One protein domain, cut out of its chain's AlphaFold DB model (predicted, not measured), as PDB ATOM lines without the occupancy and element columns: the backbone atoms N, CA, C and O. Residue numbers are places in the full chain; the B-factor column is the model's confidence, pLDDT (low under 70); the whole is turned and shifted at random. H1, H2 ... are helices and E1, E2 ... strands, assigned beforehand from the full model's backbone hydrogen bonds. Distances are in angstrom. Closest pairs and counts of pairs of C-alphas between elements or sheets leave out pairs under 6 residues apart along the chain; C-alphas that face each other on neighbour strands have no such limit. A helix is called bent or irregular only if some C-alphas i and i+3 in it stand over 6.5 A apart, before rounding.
ATOM      1  N   ALA A 141     -39.279 -29.129  -6.779       87.56
ATOM      2  CA  ALA A 141     -40.728 -28.957  -6.789       87.56
ATOM      3  C   ALA A 141     -41.266 -28.855  -5.353       87.56
ATOM      4  O   ALA A 141     -40.732 -29.487  -4.440       87.56
ATOM      5  N   GLY A 142     -42.345 -28.103  -5.154       85.69
ATOM      6  CA  GLY A 142     -43.035 -28.037  -3.868       85.69
ATOM      7  C   GLY A 142     -43.908 -26.799  -3.716       85.69
ATOM      8  O   GLY A 142     -43.908 -25.911  -4.566       85.69
ATOM      9  N   GLU A 143     -44.640 -26.744  -2.607       84.38
ATOM     10  CA  GLU A 143     -45.321 -25.529  -2.168       84.38
ATOM     11  C   GLU A 143     -44.389 -24.713  -1.274       84.38
ATOM     12  O   GLU A 143     -43.709 -25.245  -0.391       84.38
ATOM     13  N   ALA A 144     -44.355 -23.406  -1.502       90.06
ATOM     14  CA  ALA A 144     -43.476 -22.509  -0.781       90.06
ATOM     15  C   ALA A 144     -44.097 -21.122  -0.633       90.06
ATOM     16  O   ALA A 144     -44.873 -20.666  -1.471       90.06
ATOM     17  N   THR A 145     -43.725 -20.438   0.444       93.00
ATOM     18  CA  THR A 145     -44.144 -19.066   0.708       93.00
ATOM     19  C   THR A 145     -43.143 -18.101   0.068       93.00
ATOM     20  O   THR A 145     -41.937 -18.261   0.278       93.00
ATOM     21  N   PRO A 146     -43.593 -17.088  -0.693       94.69
ATOM     22  CA  PRO A 146     -42.703 -16.092  -1.273       94.69
ATOM     23  C   PRO A 146     -42.180 -15.105  -0.220       94.69
ATOM     24  O   PRO A 146     -42.941 -14.525   0.555       94.69
ATOM     25  N   TYR A 147     -40.876 -14.846  -0.255       95.75
ATOM     26  CA  TYR A 147     -40.185 -13.833   0.537       95.75
ATOM     27  C   TYR A 147     -39.497 -12.845  -0.395       95.75
ATOM     28  O   TYR A 147     -38.514 -13.172  -1.063       95.75
ATOM     29  N   ALA A 148     -40.045 -11.634  -0.453       95.69
ATOM     30  CA  ALA A 148     -39.606 -10.586  -1.358       95.69
ATOM     31  C   ALA A 148     -38.581  -9.649  -0.708       95.69
ATOM     32  O   ALA A 148     -38.742  -9.201   0.426       95.69
ATOM     33  N   PHE A 149     -37.566  -9.299  -1.483       94.62
ATOM     34  CA  PHE A 149     -36.527  -8.331  -1.176       94.62
ATOM     35  C   PHE A 149     -36.458  -7.309  -2.314       94.62
ATOM     36  O   PHE A 149     -36.771  -7.619  -3.468       94.62
ATOM     37  N   ALA A 150     -35.999  -6.095  -2.012       93.50
ATOM     38  CA  ALA A 150     -35.668  -5.136  -3.061       93.50
ATOM     39  C   ALA A 150     -34.490  -5.672  -3.889       93.50
ATOM     40  O   ALA A 150     -33.479  -6.086  -3.320       93.50
ATOM     41  N   LEU A 151     -34.616  -5.663  -5.215       92.19
ATOM     42  CA  LEU A 151     -33.569  -6.094  -6.141       92.19
ATOM     43  C   LEU A 151     -32.552  -4.973  -6.363       92.19
ATOM     44  O   LEU A 151     -32.902  -3.860  -6.763       92.19
ATOM     45  N   ILE A 152     -31.277  -5.304  -6.194       86.88
ATOM     46  CA  ILE A 152     -30.141  -4.535  -6.696       86.88
ATOM     47  C   ILE A 152     -29.351  -5.434  -7.645       86.88
ATOM     48  O   ILE A 152     -29.008  -6.564  -7.311       86.88
ATOM     49  N   GLY A 153     -29.034  -4.917  -8.826       81.19
ATOM     50  CA  GLY A 153     -28.290  -5.646  -9.847       81.19
ATOM     51  C   GLY A 153     -28.592  -5.099 -11.234       81.19
ATOM     52  O   GLY A 153     -29.446  -4.224 -11.393       81.19
ATOM     53  N   ASN A 154     -27.841  -5.571 -12.218       81.81
ATOM     54  CA  ASN A 154     -28.039  -5.327 -13.644       81.81
ATOM     55  C   ASN A 154     -27.197  -6.345 -14.426       81.81
ATOM     56  O   ASN A 154     -26.578  -7.208 -13.827       81.81
ATOM     57  N   ILE A 155     -27.120  -6.227 -15.749       79.88
ATOM     58  CA  ILE A 155     -26.349  -7.161 -16.583       79.88
ATOM     59  C   ILE A 155     -24.859  -7.275 -16.196       79.88
ATOM     60  O   ILE A 155     -24.275  -8.346 -16.332       79.88
ATOM     61  N   ASP A 156     -24.265  -6.208 -15.654       73.81
ATOM     62  CA  ASP A 156     -22.850  -6.162 -15.261       73.81
ATOM     63  C   ASP A 156     -22.607  -6.666 -13.825       73.81
ATOM     64  O   ASP A 156     -21.493  -6.563 -13.297       73.81
ATOM     65  N   ARG A 157     -23.652  -7.138 -13.132       73.38
ATOM     66  CA  ARG A 157     -23.633  -7.500 -11.705       73.38
ATOM     67  C   ARG A 157     -24.523  -8.711 -11.442       73.38
ATOM     68  O   ARG A 157     -25.434  -8.992 -12.200       73.38
ATOM     69  N   ALA A 158     -24.287  -9.421 -10.346       82.06
ATOM     70  CA  ALA A 158     -25.231 -10.457  -9.930       82.06
ATOM     71  C   ALA A 158     -26.555  -9.826  -9.462       82.06
ATOM     72  O   ALA A 158     -26.582  -8.675  -9.001       82.06
ATOM     73  N   ALA A 159     -27.641 -10.592  -9.530       89.69
ATOM     74  CA  ALA A 159     -28.903 -10.243  -8.888       89.69
ATOM     75  C   ALA A 159     -28.826 -10.436  -7.362       89.69
ATOM     76  O   ALA A 159     -28.590 -11.542  -6.873       89.69
ATOM     77  N   TYR A 160     -29.068  -9.365  -6.605       92.06
ATOM     78  CA  TYR A 160     -29.077  -9.382  -5.144       92.06
ATOM     79  C   TYR A 160     -30.399  -8.869  -4.578       92.06
ATOM     80  O   TYR A 160     -30.912  -7.841  -5.016       92.06
ATOM     81  N   GLY A 161     -30.899  -9.523  -3.535       93.44
ATOM     82  CA  GLY A 161     -31.848  -8.926  -2.604       93.44
ATOM     83  C   GLY A 161     -31.150  -7.974  -1.628       93.44
ATOM     84  O   GLY A 161     -29.950  -8.095  -1.379       93.44
ATOM     85  N   VAL A 162     -31.893  -7.040  -1.041       93.12
ATOM     86  CA  VAL A 162     -31.409  -6.175   0.049       93.12
ATOM     87  C   VAL A 162     -32.054  -6.591   1.364       93.12
ATOM     88  O   VAL A 162     -33.279  -6.648   1.465       93.12
ATOM     89  N   ALA A 163     -31.223  -6.843   2.372       93.81
ATOM     90  CA  ALA A 163     -31.627  -7.087   3.754       93.81
ATOM     91  C   ALA A 163     -30.999  -6.040   4.688       93.81
ATOM     92  O   ALA A 163     -30.152  -5.258   4.261       93.81
ATOM     93  N   ASP A 164     -31.411  -6.023   5.955       92.38
ATOM     94  CA  ASP A 164     -30.910  -5.090   6.969       92.38
ATOM     95  C   ASP A 164     -30.312  -5.830   8.170       92.38
ATOM     96  O   ASP A 164     -30.848  -6.839   8.629       92.38
ATOM     97  N   LEU A 165     -29.190  -5.318   8.678       91.12
ATOM     98  CA  LEU A 165     -28.572  -5.745   9.926       91.12
ATOM     99  C   LEU A 165     -28.381  -4.522  10.827       91.12
ATOM    100  O   LEU A 165     -27.432  -3.760  10.652       91.12
ATOM    101  N   ALA A 166     -29.275  -4.346  11.801       88.62
ATOM    102  CA  ALA A 166     -29.219  -3.248  12.771       88.62
ATOM    103  C   ALA A 166     -29.102  -1.853  12.111       88.62
ATOM    104  O   ALA A 166     -28.280  -1.028  12.511       88.62
ATOM    105  N   GLY A 167     -29.900  -1.602  11.068       87.12
ATOM    106  CA  GLY A 167     -29.894  -0.359  10.293       87.12
ATOM    107  C   GLY A 167     -28.769  -0.262   9.256       87.12
ATOM    108  O   GLY A 167     -28.587   0.796   8.646       87.12
ATOM    109  N   ARG A 168     -27.974  -1.326   9.069       84.94
ATOM    110  CA  ARG A 168     -26.937  -1.423   8.033       84.94
ATOM    111  C   ARG A 168     -27.431  -2.368   6.930       84.94
ATOM    112  O   ARG A 168     -27.426  -3.584   7.133       84.94
ATOM    113  N   PRO A 169     -27.791  -1.862   5.740       88.44
ATOM    114  CA  PRO A 169     -28.290  -2.728   4.683       88.44
ATOM    115  C   PRO A 169     -27.173  -3.577   4.062       88.44
ATOM    116  O   PRO A 169     -26.056  -3.112   3.874       88.44
ATOM    117  N   PHE A 170     -27.438  -4.819   3.694       88.81
ATOM    118  CA  PHE A 170     -26.465  -5.684   3.027       88.81
ATOM    119  C   PHE A 170     -27.129  -6.477   1.906       88.81
ATOM    120  O   PHE A 170     -28.351  -6.614   1.859       88.81
ATOM    121  N   LEU A 171     -26.315  -6.971   0.976       91.31
ATOM    122  CA  LEU A 171     -26.811  -7.701  -0.184       91.31
ATOM    123  C   LEU A 171     -26.919  -9.200   0.098       91.31
ATOM    124  O   LEU A 171     -26.018  -9.797   0.687       91.31
ATOM    125  N   VAL A 172     -28.001  -9.807  -0.371       95.19
ATOM    126  CA  VAL A 172     -28.291 -11.238  -0.277       95.19
ATOM    127  C   VAL A 172     -28.304 -11.810  -1.685       95.19
ATOM    128  O   VAL A 172     -29.169 -11.472  -2.485       95.19
ATOM    129  N   GLY A 173     -27.325 -12.648  -2.004       94.44
ATOM    130  CA  GLY A 173     -27.272 -13.394  -3.259       94.44
ATOM    131  C   GLY A 173     -27.636 -14.857  -3.043       94.44
ATOM    132  O   GLY A 173     -27.512 -15.377  -1.930       94.44
ATOM    133  N   ALA A 174     -28.042 -15.526  -4.115       95.19
ATOM    134  CA  ALA A 174     -28.269 -16.963  -4.143       95.19
ATOM    135  C   ALA A 174     -27.419 -17.580  -5.257       95.19
ATOM    136  O   ALA A 174     -27.504 -17.159  -6.402       95.19
ATOM    137  N   ASP A 175     -26.608 -18.578  -4.930       93.75
ATOM    138  CA  ASP A 175     -25.748 -19.321  -5.847       93.75
ATOM    139  C   ASP A 175     -26.240 -20.766  -5.924       93.75
ATOM    140  O   ASP A 175     -25.855 -21.626  -5.126       93.75
ATOM    141  N   VAL A 176     -27.143 -21.018  -6.874       92.81
ATOM    142  CA  VAL A 176     -27.821 -22.316  -7.016       92.81
ATOM    143  C   VAL A 176     -26.923 -23.406  -7.599       92.81
ATOM    144  O   VAL A 176     -27.277 -24.580  -7.511       92.81
ATOM    145  N   ARG A 177     -25.758 -23.035  -8.154       90.06
ATOM    146  CA  ARG A 177     -24.807 -23.961  -8.787       90.06
ATOM    147  C   ARG A 177     -23.781 -24.537  -7.826       90.06
ATOM    148  O   ARG A 177     -23.043 -25.440  -8.200       90.06
ATOM    149  N   MET A 178     -23.669 -23.985  -6.624       90.06
ATOM    150  CA  MET A 178     -22.659 -24.394  -5.657       90.06
ATOM    151  C   MET A 178     -23.333 -24.947  -4.412       90.06
ATOM    152  O   MET A 178     -24.253 -24.341  -3.865       90.06
ATOM    153  N   ARG A 179     -22.827 -26.070  -3.909       92.50
ATOM    154  CA  ARG A 179     -23.100 -26.558  -2.559       92.50
ATOM    155  C   ARG A 179     -21.915 -26.202  -1.683       92.50
ATOM    156  O   ARG A 179     -20.872 -26.841  -1.769       92.50
ATOM    157  N   ARG A 180     -22.069 -25.165  -0.858       92.19
ATOM    158  CA  ARG A 180     -21.059 -24.743   0.120       92.19
ATOM    159  C   ARG A 180     -21.446 -25.233   1.514       92.19
ATOM    160  O   ARG A 180     -22.642 -25.291   1.821       92.19
ATOM    161  N   PRO A 181     -20.473 -25.531   2.389       90.44
ATOM    162  CA  PRO A 181     -20.764 -25.907   3.771       90.44
ATOM    163  C   PRO A 181     -21.445 -24.780   4.555       90.44
ATOM    164  O   PRO A 181     -22.305 -25.035   5.394       90.44
ATOM    165  N   LEU A 182     -21.084 -23.529   4.265       93.69
ATOM    166  CA  LEU A 182     -21.603 -22.329   4.918       93.69
ATOM    167  C   LEU A 182     -21.883 -21.237   3.871       93.69
ATOM    168  O   LEU A 182     -21.214 -21.220   2.833       93.69
ATOM    169  N   PRO A 183     -22.803 -20.291   4.146       95.50
ATOM    170  CA  PRO A 183     -22.928 -19.082   3.342       95.50
ATOM    171  C   PRO A 183     -21.606 -18.322   3.295       95.50
ATOM    172  O   PRO A 183     -20.942 -18.158   4.322       95.50
ATOM    173  N   LEU A 184     -21.251 -17.814   2.121       93.62
ATOM    174  CA  LEU A 184     -20.043 -17.017   1.934       93.62
ATOM    175  C   LEU A 184     -20.350 -15.545   2.217       93.62
ATOM    176  O   LEU A 184     -21.256 -14.984   1.608       93.62
ATOM    177  N   VAL A 185     -19.578 -14.898   3.090       92.56
ATOM    178  CA  VAL A 185     -19.713 -13.463   3.383       92.56
ATOM    179  C   VAL A 185     -18.415 -12.706   3.129       92.56
ATOM    180  O   VAL A 185     -17.305 -13.235   3.279       92.56
ATOM    181  N   THR A 186     -18.537 -11.430   2.763       87.75
ATOM    182  CA  THR A 186     -17.375 -10.533   2.710       87.75
ATOM    183  C   THR A 186     -16.803 -10.284   4.103       87.75
ATOM    184  O   THR A 186     -17.511 -10.380   5.103       87.75
ATOM    185  N   ALA A 187     -15.522  -9.906   4.173       82.06
ATOM    186  CA  ALA A 187     -14.867  -9.553   5.433       82.06
ATOM    187  C   ALA A 187     -15.617  -8.440   6.190       82.06
ATOM    188  O   ALA A 187     -15.786  -8.518   7.402       82.06
ATOM    189  N   ALA A 188     -16.120  -7.437   5.461       82.75
ATOM    190  CA  ALA A 188     -16.862  -6.324   6.043       82.75
ATOM    191  C   ALA A 188     -18.188  -6.763   6.667       82.75
ATOM    192  O   ALA A 188     -18.447  -6.428   7.818       82.75
ATOM    193  N   LEU A 189     -18.986  -7.566   5.951       88.94
ATOM    194  CA  LEU A 189     -20.217  -8.106   6.524       88.94
ATOM    195  C   LEU A 189     -19.908  -9.059   7.688       88.94
ATOM    196  O   LEU A 189     -20.599  -9.023   8.694       88.94
ATOM    197  N   GLY A 190     -18.845  -9.865   7.596       87.12
ATOM    198  CA  GLY A 190     -18.391 -10.709   8.704       87.12
ATOM    199  C   GLY A 190     -18.073  -9.911   9.973       87.12
ATOM    200  O   GLY A 190     -18.465 -10.325  11.061       87.12
ATOM    201  N   SER A 191     -17.429  -8.748   9.838       83.69
ATOM    202  CA  SER A 191     -17.184  -7.828  10.956       83.69
ATOM    203  C   SER A 191     -18.487  -7.270  11.531       83.69
ATOM    204  O   SER A 191     -18.683  -7.316  12.743       83.69
ATOM    205  N   ASP A 192     -19.395  -6.793  10.671       86.00
ATOM    206  CA  ASP A 192     -20.697  -6.260  11.094       86.00
ATOM    207  C   ASP A 192     -21.535  -7.332  11.825       86.00
ATOM    208  O   ASP A 192     -22.189  -7.042  12.829       86.00
ATOM    209  N   LEU A 193     -21.488  -8.586  11.356       88.56
ATOM    210  CA  LEU A 193     -22.141  -9.735  11.988       88.56
ATOM    211  C   LEU A 193     -21.512 -10.074  13.339       88.56
ATOM    212  O   LEU A 193     -22.238 -10.341  14.295       88.56
ATOM    213  N   ALA A 194     -20.182 -10.057  13.435       82.19
ATOM    214  CA  ALA A 194     -19.496 -10.350  14.683       82.19
ATOM    215  C   ALA A 194     -19.837  -9.328  15.775       82.19
ATOM    216  O   ALA A 194     -20.150  -9.719  16.898       82.19
ATOM    217  N   GLU A 195     -19.852  -8.044  15.413       83.12
ATOM    218  CA  GLU A 195     -20.245  -6.935  16.283       83.12
ATOM    219  C   GLU A 195     -21.726  -7.033  16.681       83.12
ATOM    220  O   GLU A 195     -22.070  -7.006  17.861       83.12
ATOM    221  N   SER A 196     -22.615  -7.192  15.697       89.00
ATOM    222  CA  SER A 196     -24.060  -7.075  15.919       89.00
ATOM    223  C   SER A 196     -24.681  -8.335  16.513       89.00
ATOM    224  O   SER A 196     -25.682  -8.245  17.218       89.00
ATOM    225  N   LEU A 197     -24.135  -9.523  16.244       91.75
ATOM    226  CA  LEU A 197     -24.739 -10.809  16.615       91.75
ATOM    227  C   LEU A 197     -23.867 -11.655  17.554       91.75
ATOM    228  O   LEU A 197     -24.311 -12.723  17.972       91.75
ATOM    229  N   GLY A 198     -22.680 -11.169  17.933       83.94
ATOM    230  CA  GLY A 198     -21.750 -11.859  18.831       83.94
ATOM    231  C   GLY A 198     -21.010 -12.995  18.127       83.94
ATOM    232  O   GLY A 198     -21.276 -14.164  18.387       83.94
ATOM    233  N   GLY A 199     -20.115 -12.659  17.199       82.06
ATOM    234  CA  GLY A 199     -19.415 -13.634  16.360       82.06
ATOM    235  C   GLY A 199     -18.031 -14.039  16.872       82.06
ATOM    236  O   GLY A 199     -17.270 -13.197  17.344       82.06
ATOM    237  N   ARG A 200     -17.663 -15.315  16.710       76.94
ATOM    238  CA  ARG A 200     -16.323 -15.844  17.022       76.94
ATOM    239  C   ARG A 200     -15.789 -16.704  15.882       76.94
ATOM    240  O   ARG A 200     -16.491 -17.576  15.376       76.94
ATOM    241  N   PHE A 201     -14.536 -16.478  15.486       78.81
ATOM    242  CA  PHE A 201     -13.868 -17.348  14.519       78.81
ATOM    243  C   PHE A 201     -13.537 -18.710  15.136       78.81
ATOM    244  O   PHE A 201     -13.026 -18.781  16.255       78.81
ATOM    245  N   VAL A 202     -13.801 -19.784  14.393       80.69
ATOM    246  CA  VAL A 202     -13.583 -21.168  14.835       80.69
ATOM    247  C   VAL A 202     -12.867 -21.962  13.748       80.69
ATOM    248  O   VAL A 202     -13.126 -21.771  12.561       80.69
ATOM    249  N   GLY A 203     -11.973 -22.857  14.172       80.44
ATOM    250  CA  GLY A 203     -11.232 -23.757  13.289       80.44
ATOM    251  C   GLY A 203     -10.166 -23.066  12.439       80.44
ATOM    252  O   GLY A 203      -9.921 -21.857  12.559       80.44
ATOM    253  N   GLU A 204      -9.540 -23.870  11.584       79.56
ATOM    254  CA  GLU A 204      -8.551 -23.430  10.602       79.56
ATOM    255  C   GLU A 204      -9.224 -22.803   9.368       79.56
ATOM    256  O   GLU A 204     -10.363 -23.150   9.034       79.56
ATOM    257  N   PRO A 205      -8.558 -21.857   8.683       81.50
ATOM    258  CA  PRO A 205      -9.053 -21.329   7.421       81.50
ATOM    259  C   PRO A 205      -9.006 -22.389   6.309       81.50
ATOM    260  O   PRO A 205      -8.113 -23.234   6.269       81.50
ATOM    261  N   TRP A 206      -9.935 -22.304   5.359       88.00
ATOM    262  CA  TRP A 206      -9.953 -23.130   4.142       88.00
ATOM    263  C   TRP A 206     -10.125 -22.252   2.900       88.00
ATOM    264  O   TRP A 206     -10.211 -21.029   3.004       88.00
ATOM    265  N   ARG A 207     -10.135 -22.847   1.703       86.75
ATOM    266  CA  ARG A 207     -10.323 -22.115   0.442       86.75
ATOM    267  C   ARG A 207     -11.721 -22.328  -0.115       86.75
ATOM    268  O   ARG A 207     -12.173 -23.459  -0.225       86.75
ATOM    269  N   GLU A 208     -12.340 -21.238  -0.545       87.81
ATOM    270  CA  GLU A 208     -13.686 -21.216  -1.112       87.81
ATOM    271  C   GLU A 208     -13.667 -20.532  -2.479       87.81
ATOM    272  O   GLU A 208     -13.038 -19.480  -2.625       87.81
ATOM    273  N   GLU A 209     -14.343 -21.100  -3.482       86.88
ATOM    274  CA  GLU A 209     -14.546 -20.410  -4.758       86.88
ATOM    275  C   GLU A 209     -15.474 -19.208  -4.567       86.88
ATOM    276  O   GLU A 209     -16.600 -19.349  -4.086       86.88
ATOM    277  N   ILE A 210     -15.003 -18.029  -4.974       80.88
ATOM    278  CA  ILE A 210     -15.771 -16.785  -4.898       80.88
ATOM    279  C   ILE A 210     -16.389 -16.390  -6.242       80.88
ATOM    280  O   ILE A 210     -17.426 -15.739  -6.238       80.88
ATOM    281  N   MET A 211     -15.754 -16.737  -7.371       78.12
ATOM    282  CA  MET A 211     -16.219 -16.396  -8.723       78.12
ATOM    283  C   MET A 211     -15.372 -17.102  -9.799       78.12
ATOM    284  O   MET A 211     -14.152 -16.965  -9.777       78.12
ATOM    285  N   VAL A 212     -16.001 -17.780 -10.768       75.81
ATOM    286  CA  VAL A 212     -15.382 -18.299 -12.017       75.81
ATOM    287  C   VAL A 212     -14.039 -19.020 -11.774       75.81
ATOM    288  O   VAL A 212     -12.981 -18.649 -12.293       75.81
ATOM    289  N   GLY A 213     -14.055 -20.033 -10.908       79.31
ATOM    290  CA  GLY A 213     -12.886 -20.847 -10.557       79.31
ATOM    291  C   GLY A 213     -11.814 -20.121  -9.734       79.31
ATOM    292  O   GLY A 213     -10.709 -20.639  -9.565       79.31
ATOM    293  N   ILE A 214     -12.078 -18.906  -9.240       79.75
ATOM    294  CA  ILE A 214     -11.157 -18.167  -8.371       79.75
ATOM    295  C   ILE A 214     -11.503 -18.465  -6.917       79.75
ATOM    296  O   ILE A 214     -12.563 -18.066  -6.432       79.75
ATOM    297  N   SER A 215     -10.580 -19.104  -6.195       85.75
ATOM    298  CA  SER A 215     -10.739 -19.385  -4.764       85.75
ATOM    299  C   SER A 215      -9.981 -18.403  -3.873       85.75
ATOM    300  O   SER A 215      -8.857 -17.994  -4.185       85.75
ATOM    301  N   ARG A 216     -10.565 -18.065  -2.722       84.44
ATOM    302  CA  ARG A 216      -9.961 -17.228  -1.674       84.44
ATOM    303  C   ARG A 216     -10.009 -17.927  -0.314       84.44
ATOM    304  O   ARG A 216     -10.887 -18.763  -0.110       84.44
ATOM    305  N   PRO A 217      -9.079 -17.605   0.602       84.75
ATOM    306  CA  PRO A 217      -9.155 -18.110   1.959       84.75
ATOM    307  C   PRO A 217     -10.388 -17.543   2.675       84.75
ATOM    308  O   PRO A 217     -10.726 -16.362   2.551       84.75
ATOM    309  N   VAL A 218     -11.064 -18.401   3.423       87.00
ATOM    310  CA  VAL A 218     -12.218 -18.089   4.262       87.00
ATOM    311  C   VAL A 218     -12.038 -18.744   5.629       87.00
ATOM    312  O   VAL A 218     -11.280 -19.702   5.776       87.00
ATOM    313  N   ARG A 219     -12.746 -18.242   6.638       83.88
ATOM    314  CA  ARG A 219     -12.798 -18.853   7.968       83.88
ATOM    315  C   ARG A 219     -14.205 -18.806   8.535       83.88
ATOM    316  O   ARG A 219     -14.951 -17.856   8.302       83.88
ATOM    317  N   ARG A 220     -14.559 -19.838   9.295       90.50
ATOM    318  CA  ARG A 220     -15.874 -19.995   9.912       90.50
ATOM    319  C   ARG A 220     -16.031 -18.986  11.040       90.50
ATOM    320  O   ARG A 220     -15.241 -18.993  11.981       90.50
ATOM    321  N   LEU A 221     -17.065 -18.162  10.949       85.25
ATOM    322  CA  LEU A 221     -17.547 -17.296  12.016       85.25
ATOM    323  C   LEU A 221     -18.839 -17.902  12.567       85.25
ATOM    324  O   LEU A 221     -19.824 -18.015  11.839       85.25
ATOM    325  N   GLU A 222     -18.825 -18.302  13.834       89.06
ATOM    326  CA  GLU A 222     -20.020 -18.737  14.559       89.06
ATOM    327  C   GLU A 222     -20.679 -17.540  15.225       89.06
ATOM    328  O   GLU A 222     -19.981 -16.717  15.812       89.06
ATOM    329  N   LEU A 223     -22.002 -17.441  15.133       89.38
ATOM    330  CA  LEU A 223     -22.780 -16.326  15.660       89.38
ATOM    331  C   LEU A 223     -23.527 -16.759  16.923       89.38
ATOM    332  O   LEU A 223     -24.258 -17.750  16.906       89.38
ATOM    333  N   ALA A 224     -23.391 -15.993  18.006       90.12
ATOM    334  CA  ALA A 224     -24.130 -16.229  19.245       90.12
ATOM    335  C   ALA A 224     -25.644 -16.057  19.045       90.12
ATOM    336  O   ALA A 224     -26.443 -16.772  19.650       90.12
ATOM    337  N   ARG A 225     -26.048 -15.131  18.166       96.38
ATOM    338  CA  ARG A 225     -27.430 -14.965  17.695       96.38
ATOM    339  C   ARG A 225     -27.504 -15.236  16.192       96.38
ATOM    340  O   ARG A 225     -26.638 -14.755  15.466       96.38
ATOM    341  N   PRO A 226     -28.517 -15.966  15.697       96.31
ATOM    342  CA  PRO A 226     -28.619 -16.227  14.269       96.31
ATOM    343  C   PRO A 226     -28.849 -14.938  13.481       96.31
ATOM    344  O   PRO A 226     -29.637 -14.084  13.890       96.31
ATOM    345  N   LEU A 227     -28.217 -14.841  12.312       96.38
ATOM    346  CA  LEU A 227     -28.616 -13.892  11.282       96.38
ATOM    347  C   LEU A 227     -29.953 -14.354  10.692       96.38
ATOM    348  O   LEU A 227     -30.072 -15.501  10.259       96.38
ATOM    349  N   VAL A 228     -30.943 -13.464  10.673       95.12
ATOM    350  CA  VAL A 228     -32.272 -13.737  10.115       95.12
ATOM    351  C   VAL A 228     -32.414 -13.018   8.778       95.12
ATOM    352  O   VAL A 228     -32.256 -11.802   8.713       95.12
ATOM    353  N   ILE A 229     -32.710 -13.767   7.713       94.00
ATOM    354  CA  ILE A 229     -32.982 -13.235   6.370       94.00
ATOM    355  C   ILE A 229     -34.280 -13.871   5.886       94.00
ATOM    356  O   ILE A 229     -34.280 -15.027   5.472       94.00
ATOM    357  N   GLY A 230     -35.397 -13.145   5.967       89.75
ATOM    358  CA  GLY A 230     -36.716 -13.744   5.736       89.75
ATOM    359  C   GLY A 230     -36.912 -14.983   6.635       89.75
ATOM    360  O   GLY A 230     -36.809 -14.845   7.854       89.75
ATOM    361  N   PRO A 231     -37.152 -16.184   6.073       88.38
ATOM    362  CA  PRO A 231     -37.309 -17.421   6.842       88.38
ATOM    363  C   PRO A 231     -35.976 -18.069   7.252       88.38
ATOM    364  O   PRO A 231     -35.965 -18.980   8.082       88.38
ATOM    365  N   LEU A 232     -34.850 -17.645   6.671       91.62
ATOM    366  CA  LEU A 232     -33.555 -18.280   6.894       91.62
ATOM    367  C   LEU A 232     -32.970 -17.837   8.238       91.62
ATOM    368  O   LEU A 232     -32.909 -16.643   8.538       91.62
ATOM    369  N   ARG A 233     -32.489 -18.804   9.028       93.94
ATOM    370  CA  ARG A 233     -31.800 -18.580  10.311       93.94
ATOM    371  C   ARG A 233     -30.391 -19.149  10.227       93.94
ATOM    372  O   ARG A 233     -30.195 -20.359  10.267       93.94
ATOM    373  N   ILE A 234     -29.407 -18.266  10.113       95.00
ATOM    374  CA  ILE A 234     -28.015 -18.621   9.835       95.00
ATOM    375  C   ILE A 234     -27.189 -18.460  11.109       95.00
ATOM    376  O   ILE A 234     -27.021 -17.353  11.614       95.00
ATOM    377  N   HIS A 235     -26.650 -19.565  11.616       95.50
ATOM    378  CA  HIS A 235     -25.847 -19.590  12.848       95.50
ATOM    379  C   HIS A 235     -24.336 -19.514  12.609       95.50
ATOM    380  O   HIS A 235     -23.577 -19.211  13.525       95.50
ATOM    381  N   ALA A 236     -23.884 -19.793  11.389       94.69
ATOM    382  CA  ALA A 236     -22.478 -19.720  11.029       94.69
ATOM    383  C   ALA A 236     -22.316 -19.319   9.564       94.69
ATOM    384  O   ALA A 236     -23.145 -19.660   8.719       94.69
ATOM    385  N   VAL A 237     -21.226 -18.616   9.268       95.19
ATOM    386  CA  VAL A 237     -20.875 -18.154   7.918       95.19
ATOM    387  C   VAL A 237     -19.391 -18.377   7.634       95.19
ATOM    388  O   VAL A 237     -18.570 -18.420   8.549       95.19
ATOM    389  N   ALA A 238     -19.038 -18.503   6.359       93.75
ATOM    390  CA  ALA A 238     -17.663 -18.491   5.881       93.75
ATOM    391  C   ALA A 238     -17.260 -17.054   5.534       93.75
ATOM    392  O   ALA A 238     -17.706 -16.499   4.531       93.75
ATOM    393  N   VAL A 239     -16.422 -16.431   6.360       88.50
ATOM    394  CA  VAL A 239     -15.953 -15.058   6.145       88.50
ATOM    395  C   VAL A 239     -14.665 -15.081   5.344       88.50
ATOM    396  O   VAL A 239     -13.696 -15.722   5.749       88.50
ATOM    397  N   ARG A 240     -14.621 -14.343   4.234       87.62
ATOM    398  CA  ARG A 240     -13.385 -14.137   3.462       87.62
ATOM    399  C   ARG A 240     -12.295 -13.504   4.330       87.62
ATOM    400  O   ARG A 240     -12.513 -12.451   4.921       87.62
ATOM    401  N   GLN A 241     -11.122 -14.129   4.361       72.88
ATOM    402  CA  GLN A 241      -9.927 -13.601   5.019       72.88
ATOM    403  C   GLN A 241      -9.043 -12.906   3.990       72.88
ATOM    404  O   GLN A 241      -8.861 -13.476   2.924       72.88
ATOM    405  N   GLY A 242      -8.490 -11.729   4.308       50.56
ATOM    406  CA  GLY A 242      -7.388 -11.087   3.573       50.56
ATOM    407  C   GLY A 242      -7.568 -10.900   2.052       50.56
ATOM    408  O   GLY A 242      -7.632 -11.845   1.270       50.56
ATOM    409  N   GLY A 243      -7.575  -9.656   1.578       42.97
ATOM    410  CA  GLY A 243      -7.485  -9.370   0.144       42.97
ATOM    411  C   GLY A 243      -8.024  -7.991  -0.221       42.97
ATOM    412  O   GLY A 243      -8.852  -7.444   0.512       42.97
ATOM    413  N   PRO A 244      -7.580  -7.414  -1.347       43.00
ATOM    414  CA  PRO A 244      -7.951  -6.054  -1.693       43.00
ATOM    415  C   PRO A 244      -9.468  -5.906  -1.931       43.00
ATOM    416  O   PRO A 244     -10.149  -6.838  -2.369       43.00
ATOM    417  N   ARG A 245      -9.992  -4.718  -1.586       50.62
ATOM    418  CA  ARG A 245     -11.425  -4.358  -1.486       50.62
ATOM    419  C   ARG A 245     -12.230  -4.765  -2.727       50.62
ATOM    420  O   ARG A 245     -11.900  -4.343  -3.832       50.62
ATOM    421  N   ASP A 246     -13.297  -5.545  -2.541       43.59
ATOM    422  CA  ASP A 246     -14.112  -6.086  -3.637       43.59
ATOM    423  C   ASP A 246     -14.841  -4.963  -4.397       43.59
ATOM    424  O   ASP A 246     -15.729  -4.305  -3.857       43.59
ATOM    425  N   ALA A 247     -14.425  -4.706  -5.640       40.81
ATOM    426  CA  ALA A 247     -14.888  -3.578  -6.454       40.81
ATOM    427  C   ALA A 247     -16.154  -3.890  -7.281       40.81
ATOM    428  O   ALA A 247     -16.597  -3.050  -8.061       40.81
ATOM    429  N   THR A 248     -16.728  -5.085  -7.132       34.91
ATOM    430  CA  THR A 248     -17.827  -5.603  -7.966       34.91
ATOM    431  C   THR A 248     -19.228  -5.247  -7.452       34.91
ATOM    432  O   THR A 248     -20.217  -5.579  -8.099       34.91
ATOM    433  N   VAL A 249     -19.350  -4.539  -6.319       38.84
ATOM    434  CA  VAL A 249     -20.638  -4.306  -5.640       38.84
ATOM    435  C   VAL A 249     -20.878  -2.820  -5.355       38.84
ATOM    436  O   VAL A 249     -19.989  -2.109  -4.890       38.84
ATOM    437  N   THR A 250     -22.100  -2.334  -5.608       36.22
ATOM    438  CA  THR A 250     -22.556  -1.002  -5.163       36.22
ATOM    439  C   THR A 250     -23.250  -1.111  -3.811       36.22
ATOM    440  O   THR A 250     -24.021  -2.039  -3.588       36.22
ATOM    441  N   LEU A 251     -22.943  -0.173  -2.913       40.28
ATOM    442  CA  LEU A 251     -23.510  -0.092  -1.567       40.28
ATOM    443  C   LEU A 251     -25.036   0.034  -1.619       40.28
ATOM    444  O   LEU A 251     -25.578   0.687  -2.514       40.28
ATOM    445  N   ALA A 252     -25.720  -0.527  -0.626       38.78
ATOM    446  CA  ALA A 252     -27.131  -0.234  -0.424       38.78
ATOM    447  C   ALA A 252     -27.330   1.229   0.053       38.78
ATOM    448  O   ALA A 252     -26.407   1.823   0.628       38.78
ATOM    449  N   PRO A 253     -28.504   1.846  -0.191       35.97
ATOM    450  CA  PRO A 253     -28.783   3.221   0.226       35.97
ATOM    451  C   PRO A 253     -28.559   3.423   1.735       35.97
ATOM    452  O   PRO A 253     -29.052   2.646   2.542       35.97
ATOM    453  N   ALA A 281     -17.669  -3.801  -0.258       68.44
ATOM    454  CA  ALA A 281     -18.831  -4.655  -0.489       68.44
ATOM    455  C   ALA A 281     -19.299  -5.380   0.789       68.44
ATOM    456  O   ALA A 281     -18.498  -6.023   1.475       68.44
ATOM    457  N   ARG A 282     -20.607  -5.347   1.070       84.19
ATOM    458  CA  ARG A 282     -21.268  -6.132   2.128       84.19
ATOM    459  C   ARG A 282     -22.302  -7.048   1.503       84.19
ATOM    460  O   ARG A 282     -23.388  -6.595   1.144       84.19
ATOM    461  N   TYR A 283     -21.951  -8.318   1.357       89.75
ATOM    462  CA  TYR A 283     -22.882  -9.312   0.847       89.75
ATOM    463  C   TYR A 283     -22.705 -10.660   1.532       89.75
ATOM    464  O   TYR A 283     -21.614 -10.997   2.004       89.75
ATOM    465  N   ILE A 284     -23.798 -11.414   1.532       94.81
ATOM    466  CA  ILE A 284     -23.861 -12.842   1.812       94.81
ATOM    467  C   ILE A 284     -24.306 -13.564   0.542       94.81
ATOM    468  O   ILE A 284     -25.224 -13.120  -0.141       94.81
ATOM    469  N   MET A 285     -23.646 -14.670   0.218       95.25
ATOM    470  CA  MET A 285     -24.035 -15.570  -0.859       95.25
ATOM    471  C   MET A 285     -24.548 -16.872  -0.246       95.25
ATOM    472  O   MET A 285     -23.778 -17.637   0.346       95.25
ATOM    473  N   LEU A 286     -25.853 -17.103  -0.371       95.94
ATOM    474  CA  LEU A 286     -26.510 -18.342   0.025       95.94
ATOM    475  C   LEU A 286     -26.238 -19.392  -1.050       95.94
ATOM    476  O   LEU A 286     -26.468 -19.133  -2.225       95.94
ATOM    477  N   SER A 287     -25.732 -20.559  -0.671       94.31
ATOM    478  CA  SER A 287     -25.511 -21.650  -1.623       94.31
ATOM    479  C   SER A 287     -26.715 -22.591  -1.662       94.31
ATOM    480  O   SER A 287     -27.571 -22.545  -0.770       94.31
ATOM    481  N   ARG A 288     -26.750 -23.498  -2.643       92.75
ATOM    482  CA  ARG A 288     -27.797 -24.519  -2.781       92.75
ATOM    483  C   ARG A 288     -28.057 -25.289  -1.482       92.75
ATOM    484  O   ARG A 288     -29.208 -25.509  -1.125       92.75
ATOM    485  N   THR A 289     -27.000 -25.596  -0.727       92.31
ATOM    486  CA  THR A 289     -27.083 -26.266   0.579       92.31
ATOM    487  C   THR A 289     -27.976 -25.515   1.566       92.31
ATOM    488  O   THR A 289     -28.813 -26.122   2.224       92.31
ATOM    489  N   GLN A 290     -27.799 -24.194   1.696       92.44
ATOM    490  CA  GLN A 290     -28.573 -23.410   2.662       92.44
ATOM    491  C   GLN A 290     -29.991 -23.147   2.170       92.44
ATOM    492  O   GLN A 290     -30.915 -23.129   2.976       92.44
ATOM    493  N   LEU A 291     -30.174 -22.975   0.863       94.06
ATOM    494  CA  LEU A 291     -31.498 -22.805   0.273       94.06
ATOM    495  C   LEU A 291     -32.369 -24.045   0.533       94.06
ATOM    496  O   LEU A 291     -33.450 -23.920   1.100       94.06
ATOM    497  N   GLU A 292     -31.867 -25.242   0.228       92.31
ATOM    498  CA  GLU A 292     -32.604 -26.496   0.445       92.31
ATOM    499  C   GLU A 292     -32.852 -26.795   1.929       92.31
ATOM    500  O   GLU A 292     -33.953 -27.197   2.297       92.31
ATOM    501  N   ALA A 293     -31.871 -26.533   2.802       89.12
ATOM    502  CA  ALA A 293     -32.022 -26.702   4.251       89.12
ATOM    503  C   ALA A 293     -33.193 -25.892   4.837       89.12
ATOM    504  O   ALA A 293     -33.862 -26.313   5.786       89.12
ATOM    505  N   HIS A 294     -33.458 -24.723   4.253       89.75
ATOM    506  CA  HIS A 294     -34.553 -23.842   4.643       89.75
ATOM    507  C   HIS A 294     -35.810 -24.023   3.779       89.75
ATOM    508  O   HIS A 294     -36.702 -23.183   3.826       89.75
ATOM    509  N   GLY A 295     -35.897 -25.114   3.009       91.75
ATOM    510  CA  GLY A 295     -37.057 -25.429   2.176       91.75
ATOM    511  C   GLY A 295     -37.258 -24.463   1.006       91.75
ATOM    512  O   GLY A 295     -38.354 -24.405   0.458       91.75
ATOM    513  N   CYS A 296     -36.245 -23.679   0.629       94.56
ATOM    514  CA  CYS A 296     -36.330 -22.763  -0.503       94.56
ATOM    515  C   CYS A 296     -36.315 -23.537  -1.816       94.56
ATOM    516  O   CYS A 296     -35.407 -24.336  -2.026       94.56
ATOM    517  N   ILE A 297     -37.309 -23.324  -2.676       95.56
ATOM    518  CA  ILE A 297     -37.533 -24.099  -3.903       95.56
ATOM    519  C   ILE A 297     -37.198 -23.333  -5.187       95.56
ATOM    520  O   ILE A 297     -36.873 -23.945  -6.206       95.56
ATOM    521  N   SER A 298     -37.283 -22.000  -5.142       96.62
ATOM    522  CA  SER A 298     -37.052 -21.154  -6.307       96.62
ATOM    523  C   SER A 298     -36.520 -19.764  -5.941       96.62
ATOM    524  O   SER A 298     -36.638 -19.293  -4.801       96.62
ATOM    525  N   LEU A 299     -35.933 -19.108  -6.940       97.38
ATOM    526  CA  LEU A 299     -35.569 -17.698  -6.944       97.38
ATOM    527  C   LEU A 299     -36.249 -17.016  -8.129       97.38
ATOM    528  O   LEU A 299     -35.985 -17.374  -9.270       97.38
ATOM    529  N   THR A 300     -37.011 -15.960  -7.878       97.56
ATOM    530  CA  THR A 300     -37.562 -15.095  -8.923       97.56
ATOM    531  C   THR A 300     -36.862 -13.739  -8.925       97.56
ATOM    532  O   THR A 300     -36.822 -13.042  -7.911       97.56
ATOM    533  N   VAL A 301     -36.347 -13.339 -10.087       96.94
ATOM    534  CA  VAL A 301     -35.796 -12.008 -10.367       96.94
ATOM    535  C   VAL A 301     -36.757 -11.286 -11.309       96.94
ATOM    536  O   VAL A 301     -36.826 -11.604 -12.495       96.94
ATOM    537  N   ALA A 302     -37.503 -10.312 -10.785       95.88
ATOM    538  CA  ALA A 302     -38.386  -9.449 -11.567       95.88
ATOM    539  C   ALA A 302     -37.719  -8.080 -11.769       95.88
ATOM    540  O   ALA A 302     -37.620  -7.274 -10.839       95.88
ATOM    541  N   LYS A 303     -37.213  -7.838 -12.980       91.31
ATOM    542  CA  LYS A 303     -36.298  -6.735 -13.307       91.31
ATOM    543  C   LYS A 303     -37.005  -5.385 -13.293       91.31
ATOM    544  O   LYS A 303     -36.548  -4.485 -12.588       91.31
ATOM    545  N   SER A 304     -38.129  -5.252 -14.001       86.81
ATOM    546  CA  SER A 304     -38.927  -4.017 -14.020       86.81
ATOM    547  C   SER A 304     -39.504  -3.683 -12.642       86.81
ATOM    548  O   SER A 304     -39.409  -2.542 -12.193       86.81
ATOM    549  N   ALA A 305     -40.013  -4.694 -11.931       90.38
ATOM    550  CA  ALA A 305     -40.560  -4.565 -10.580       90.38
ATOM    551  C   ALA A 305     -39.482  -4.363  -9.498       90.38
ATOM    552  O   ALA A 305     -39.814  -4.083  -8.348       90.38
ATOM    553  N   ARG A 306     -38.195  -4.508  -9.848       92.50
ATOM    554  CA  ARG A 306     -37.051  -4.477  -8.924       92.50
ATOM    555  C   ARG A 306     -37.265  -5.362  -7.696       92.50
ATOM    556  O   ARG A 306     -37.010  -4.946  -6.564       92.50
ATOM    557  N   GLN A 307     -37.675  -6.605  -7.933       96.94
ATOM    558  CA  GLN A 307     -37.972  -7.568  -6.880       96.94
ATOM    559  C   GLN A 307     -37.095  -8.818  -7.008       96.94
ATOM    560  O   GLN A 307     -36.996  -9.424  -8.075       96.94
ATOM    561  N   PHE A 308     -36.459  -9.189  -5.899       96.19
ATOM    562  CA  PHE A 308     -35.737 -10.444  -5.708       96.19
ATOM    563  C   PHE A 308     -36.562 -11.284  -4.738       96.19
ATOM    564  O   PHE A 308     -36.807 -10.844  -3.619       96.19
ATOM    565  N   MET A 309     -37.038 -12.454  -5.143       97.44
ATOM    566  CA  MET A 309     -37.988 -13.229  -4.350       97.44
ATOM    567  C   MET A 309     -37.511 -14.664  -4.187       97.44
ATOM    568  O   MET A 309     -37.312 -15.360  -5.173       97.44
ATOM    569  N   LEU A 310     -37.344 -15.104  -2.943       96.75
ATOM    570  CA  LEU A 310     -37.084 -16.504  -2.614       96.75
ATOM    571  C   LEU A 310     -38.395 -17.154  -2.200       96.75
ATOM    572  O   LEU A 310     -39.078 -16.637  -1.320       96.75
ATOM    573  N   GLU A 311     -38.744 -18.284  -2.791       95.94
ATOM    574  CA  GLU A 311     -39.894 -19.063  -2.335       95.94
ATOM    575  C   GLU A 311     -39.395 -20.164  -1.418       95.94
ATOM    576  O   GLU A 311     -38.656 -21.037  -1.868       95.94
ATOM    577  N   CYS A 312     -39.778 -20.123  -0.140       93.69
ATOM    578  CA  CYS A 312     -39.366 -21.118   0.846       93.69
ATOM    579  C   CYS A 312     -40.545 -21.740   1.595       93.69
ATOM    580  O   CYS A 312     -41.459 -21.047   2.038       93.69
ATOM    581  N   GLY A 313     -40.527 -23.067   1.710       84.19
ATOM    582  CA  GLY A 313     -41.485 -23.856   2.477       84.19
ATOM    583  C   GLY A 313     -41.082 -24.033   3.943       84.19
ATOM    584  O   GLY A 313     -40.088 -23.484   4.422       84.19
ATOM    585  N   ALA A 314     -41.865 -24.832   4.669       69.81
ATOM    586  CA  ALA A 314     -41.504 -25.257   6.015       69.81
ATOM    587  C   ALA A 314     -40.255 -26.156   5.954       69.81
ATOM    588  O   ALA A 314     -40.237 -27.159   5.243       69.81
ATOM    589  N   SER A 315     -39.203 -25.774   6.683       61.56
ATOM    590  CA  SER A 315     -37.935 -26.513   6.749       61.56
ATOM    591  C   SER A 315     -38.182 -27.972   7.149       61.56
ATOM    592  O   SER A 315     -38.820 -28.233   8.167       61.56
ATOM    593  N   SER A 316     -37.691 -28.917   6.344       53.22
ATOM    594  CA  SER A 316     -37.926 -30.352   6.553       53.22
ATOM    595  C   SER A 316     -36.657 -31.190   6.719       53.22
ATOM    596  O   SER A 316     -36.769 -32.395   6.934       53.22
ATOM    597  N   LEU A 317     -35.452 -30.604   6.668       52.78
ATOM    598  CA  LEU A 317     -34.214 -31.392   6.659       52.78
ATOM    599  C   LEU A 317     -33.159 -30.909   7.666       52.78
ATOM    600  O   LEU A 317     -32.749 -29.747   7.622       52.78
ATOM    601  N   PRO A 318     -32.622 -31.808   8.516       44.66
ATOM    602  CA  PRO A 318     -31.351 -31.571   9.182       44.66
ATOM    603  C   PRO A 318     -30.229 -31.644   8.139       44.66
ATOM    604  O   PRO A 318     -30.015 -32.670   7.497       44.66
ATOM    605  N   THR A 319     -29.502 -30.547   7.939       53.91
ATOM    606  CA  THR A 319     -28.369 -30.521   7.005       53.91
ATOM    607  C   THR A 319     -27.157 -31.193   7.644       53.91
ATOM    608  O   THR A 319     -26.589 -30.672   8.604       53.91
ATOM    609  N   ALA A 320     -26.719 -32.326   7.095       47.50
ATOM    610  CA  ALA A 320     -25.365 -32.806   7.343       47.50
ATOM    611  C   ALA A 320     -24.371 -31.806   6.713       47.50
ATOM    612  O   ALA A 320     -24.544 -31.436   5.547       47.50
ATOM    613  N   PRO A 321     -23.350 -31.323   7.439       54.12
ATOM    614  CA  PRO A 321     -22.381 -30.404   6.864       54.12
ATOM    615  C   PRO A 321     -21.550 -31.120   5.795       54.12
ATOM    616  O   PRO A 321     -20.956 -32.169   6.045       54.12
ATOM    617  N   LEU A 322     -21.476 -30.528   4.604       60.59
ATOM    618  CA  LEU A 322     -20.460 -30.893   3.620       60.59
ATOM    619  C   LEU A 322     -19.075 -30.522   4.170       60.59
ATOM    620  O   LEU A 322     -18.922 -29.507   4.844       60.59
ATOM    621  N   ALA A 323     -18.054 -31.326   3.876       66.56
ATOM    622  CA  ALA A 323     -16.676 -31.022   4.271       66.56
ATOM    623  C   ALA A 323     -15.981 -30.049   3.300       66.56
ATOM    624  O   ALA A 323     -14.946 -29.470   3.622       66.56
ATOM    625  N   SER A 324     -16.510 -29.880   2.086       73.56
ATOM    626  CA  SER A 324     -15.929 -29.043   1.033       73.56
ATOM    627  C   SER A 324     -16.998 -28.604   0.042       73.56
ATOM    628  O   SER A 324     -18.072 -29.202  -0.030       73.56
ATOM    629  N   SER A 325     -16.697 -27.551  -0.710       81.94
ATOM    630  CA  SER A 325     -17.612 -27.008  -1.706       81.94
ATOM    631  C   SER A 325     -17.630 -27.854  -2.963       81.94
ATOM    632  O   SER A 325     -16.577 -28.210  -3.489       81.94
ATOM    633  N   VAL A 326     -18.831 -28.158  -3.446       87.50
ATOM    634  CA  VAL A 326     -19.040 -29.036  -4.600       87.50
ATOM    635  C   VAL A 326     -19.965 -28.335  -5.596       87.50
ATOM    636  O   VAL A 326     -21.028 -27.856  -5.189       87.50
ATOM    637  N   PRO A 327     -19.598 -28.247  -6.885       84.88
ATOM    638  CA  PRO A 327     -20.527 -27.822  -7.924       84.88
ATOM    639  C   PRO A 327     -21.738 -28.760  -7.987       84.88
ATOM    640  O   PRO A 327     -21.592 -29.978  -7.908       84.88
ATOM    641  N   VAL A 328     -22.937 -28.208  -8.145       85.69
ATOM    642  CA  VAL A 328     -24.132 -28.992  -8.460       85.69
ATOM    643  C   VAL A 328     -23.988 -29.470  -9.908       85.69
ATOM    644  O   VAL A 328     -23.779 -28.633 -10.791       85.69
TER     645      VAL A 328
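AT A GLANCE: This is residues 141 to 253 and 281 to 328 of the 655 residues of an uncharacterized protein of Sphingomonadales bacterium 28-64-96 (UniProt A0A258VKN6). A six-stranded sheet folds back on itself, so that E7, E3 and E2 face E9 and E8 across the hinge E1; beside it stands a second, sharply bent sheet of E4, E5 and E6. H1 packs on one face of this smaller sheet and meets the E7, E3, E2 leaf too, while H2 packs on the folded sheet. The printed part has 161 residues, with elements in the order E1 E2 E3 H1 E4 E5 E6 E7 H2 E8 E9; the class is mostly strand. The large sheet, order E7 E3 E2 E1 E9 E8, is mixed, and the small one, order E4 E5 E6, is antiparallel. The whole is compact and rounded, with a radius of gyration of the C-alphas of 14.9 A and spans of 39 by 35 by 33 A.

IN THESE COORDINATES: Find C-alpha 145 at (-44.144, -19.066, 0.708); from there E1 runs 21.5 A to residue 152. Next come E2, residues 160 to 165, and E3, residues 168 to 175, 22.7 A. At C-alpha 187, (-14.867, -9.553, 5.433), H1 begins, reaching residue 197 over 15.0 A. E4, residues 199 to 211, bends by 100 degrees at residue 203; E5, residues 214 to 229, 26.8 A, by 117 degrees at 225; E6, residues 232 to 240, by 74 degrees at 235. Beyond the cut find E7, residues 283 to 287, H2, residues 288 to 293, E8, residues 296 to 302, and E9, residues 307 to 312, ending at (-39.366, -21.118, 0.846).

HOW THE PARTS SIT: Both sheets are strongly twisted. E1, E2 and E3 form a meander, each strand the antiparallel neighbour of the one before; look for N 160 and O 152 at 2.9 A, and N 163 and O 170 at 2.9 A. E1 pairs on with E9, N 147 to O 310 at 2.8 A, and the hairpin E8 and E9 has N 309 and O 300 at 2.8 A. E7 is parallel to E3, N 284 to O 171 at 2.9 A. Between the leaves, the closest C-alphas of E2 and E9, Gly 161 and Phe 308, are 5.2 A apart. E4, E5 and E6 make another meander, with N 208 and O 216 at 2.9 A and N 221 and O 237 at 2.8 A. H1 lies over E5 and E6, along the strands, at a height over the sheet of 8.3 A; its closest C-alpha pair with E5 is Leu 197 and Arg 225, 5.1 A. H2 comes closest to E3 at C-alphas 288 and 175, 6.4 A. In H1 and H2 every O i to N i+4 pair is within hydrogen-bond range.

THE WHOLE: The C-alphas farthest apart, Glu 204 and Ser 304, are 43.7 A apart. Residues 254 to 280 are not printed, with 12.7 A between C-alphas 253 and 281. The link from E3 to H1 is long. In the last stretch without a named element, residues 313 to 328, look for 326 to 327 paired antiparallel with 178 to 179. The pLDDT is under 70 at residues 242 to 253, 281 and 314 to 323.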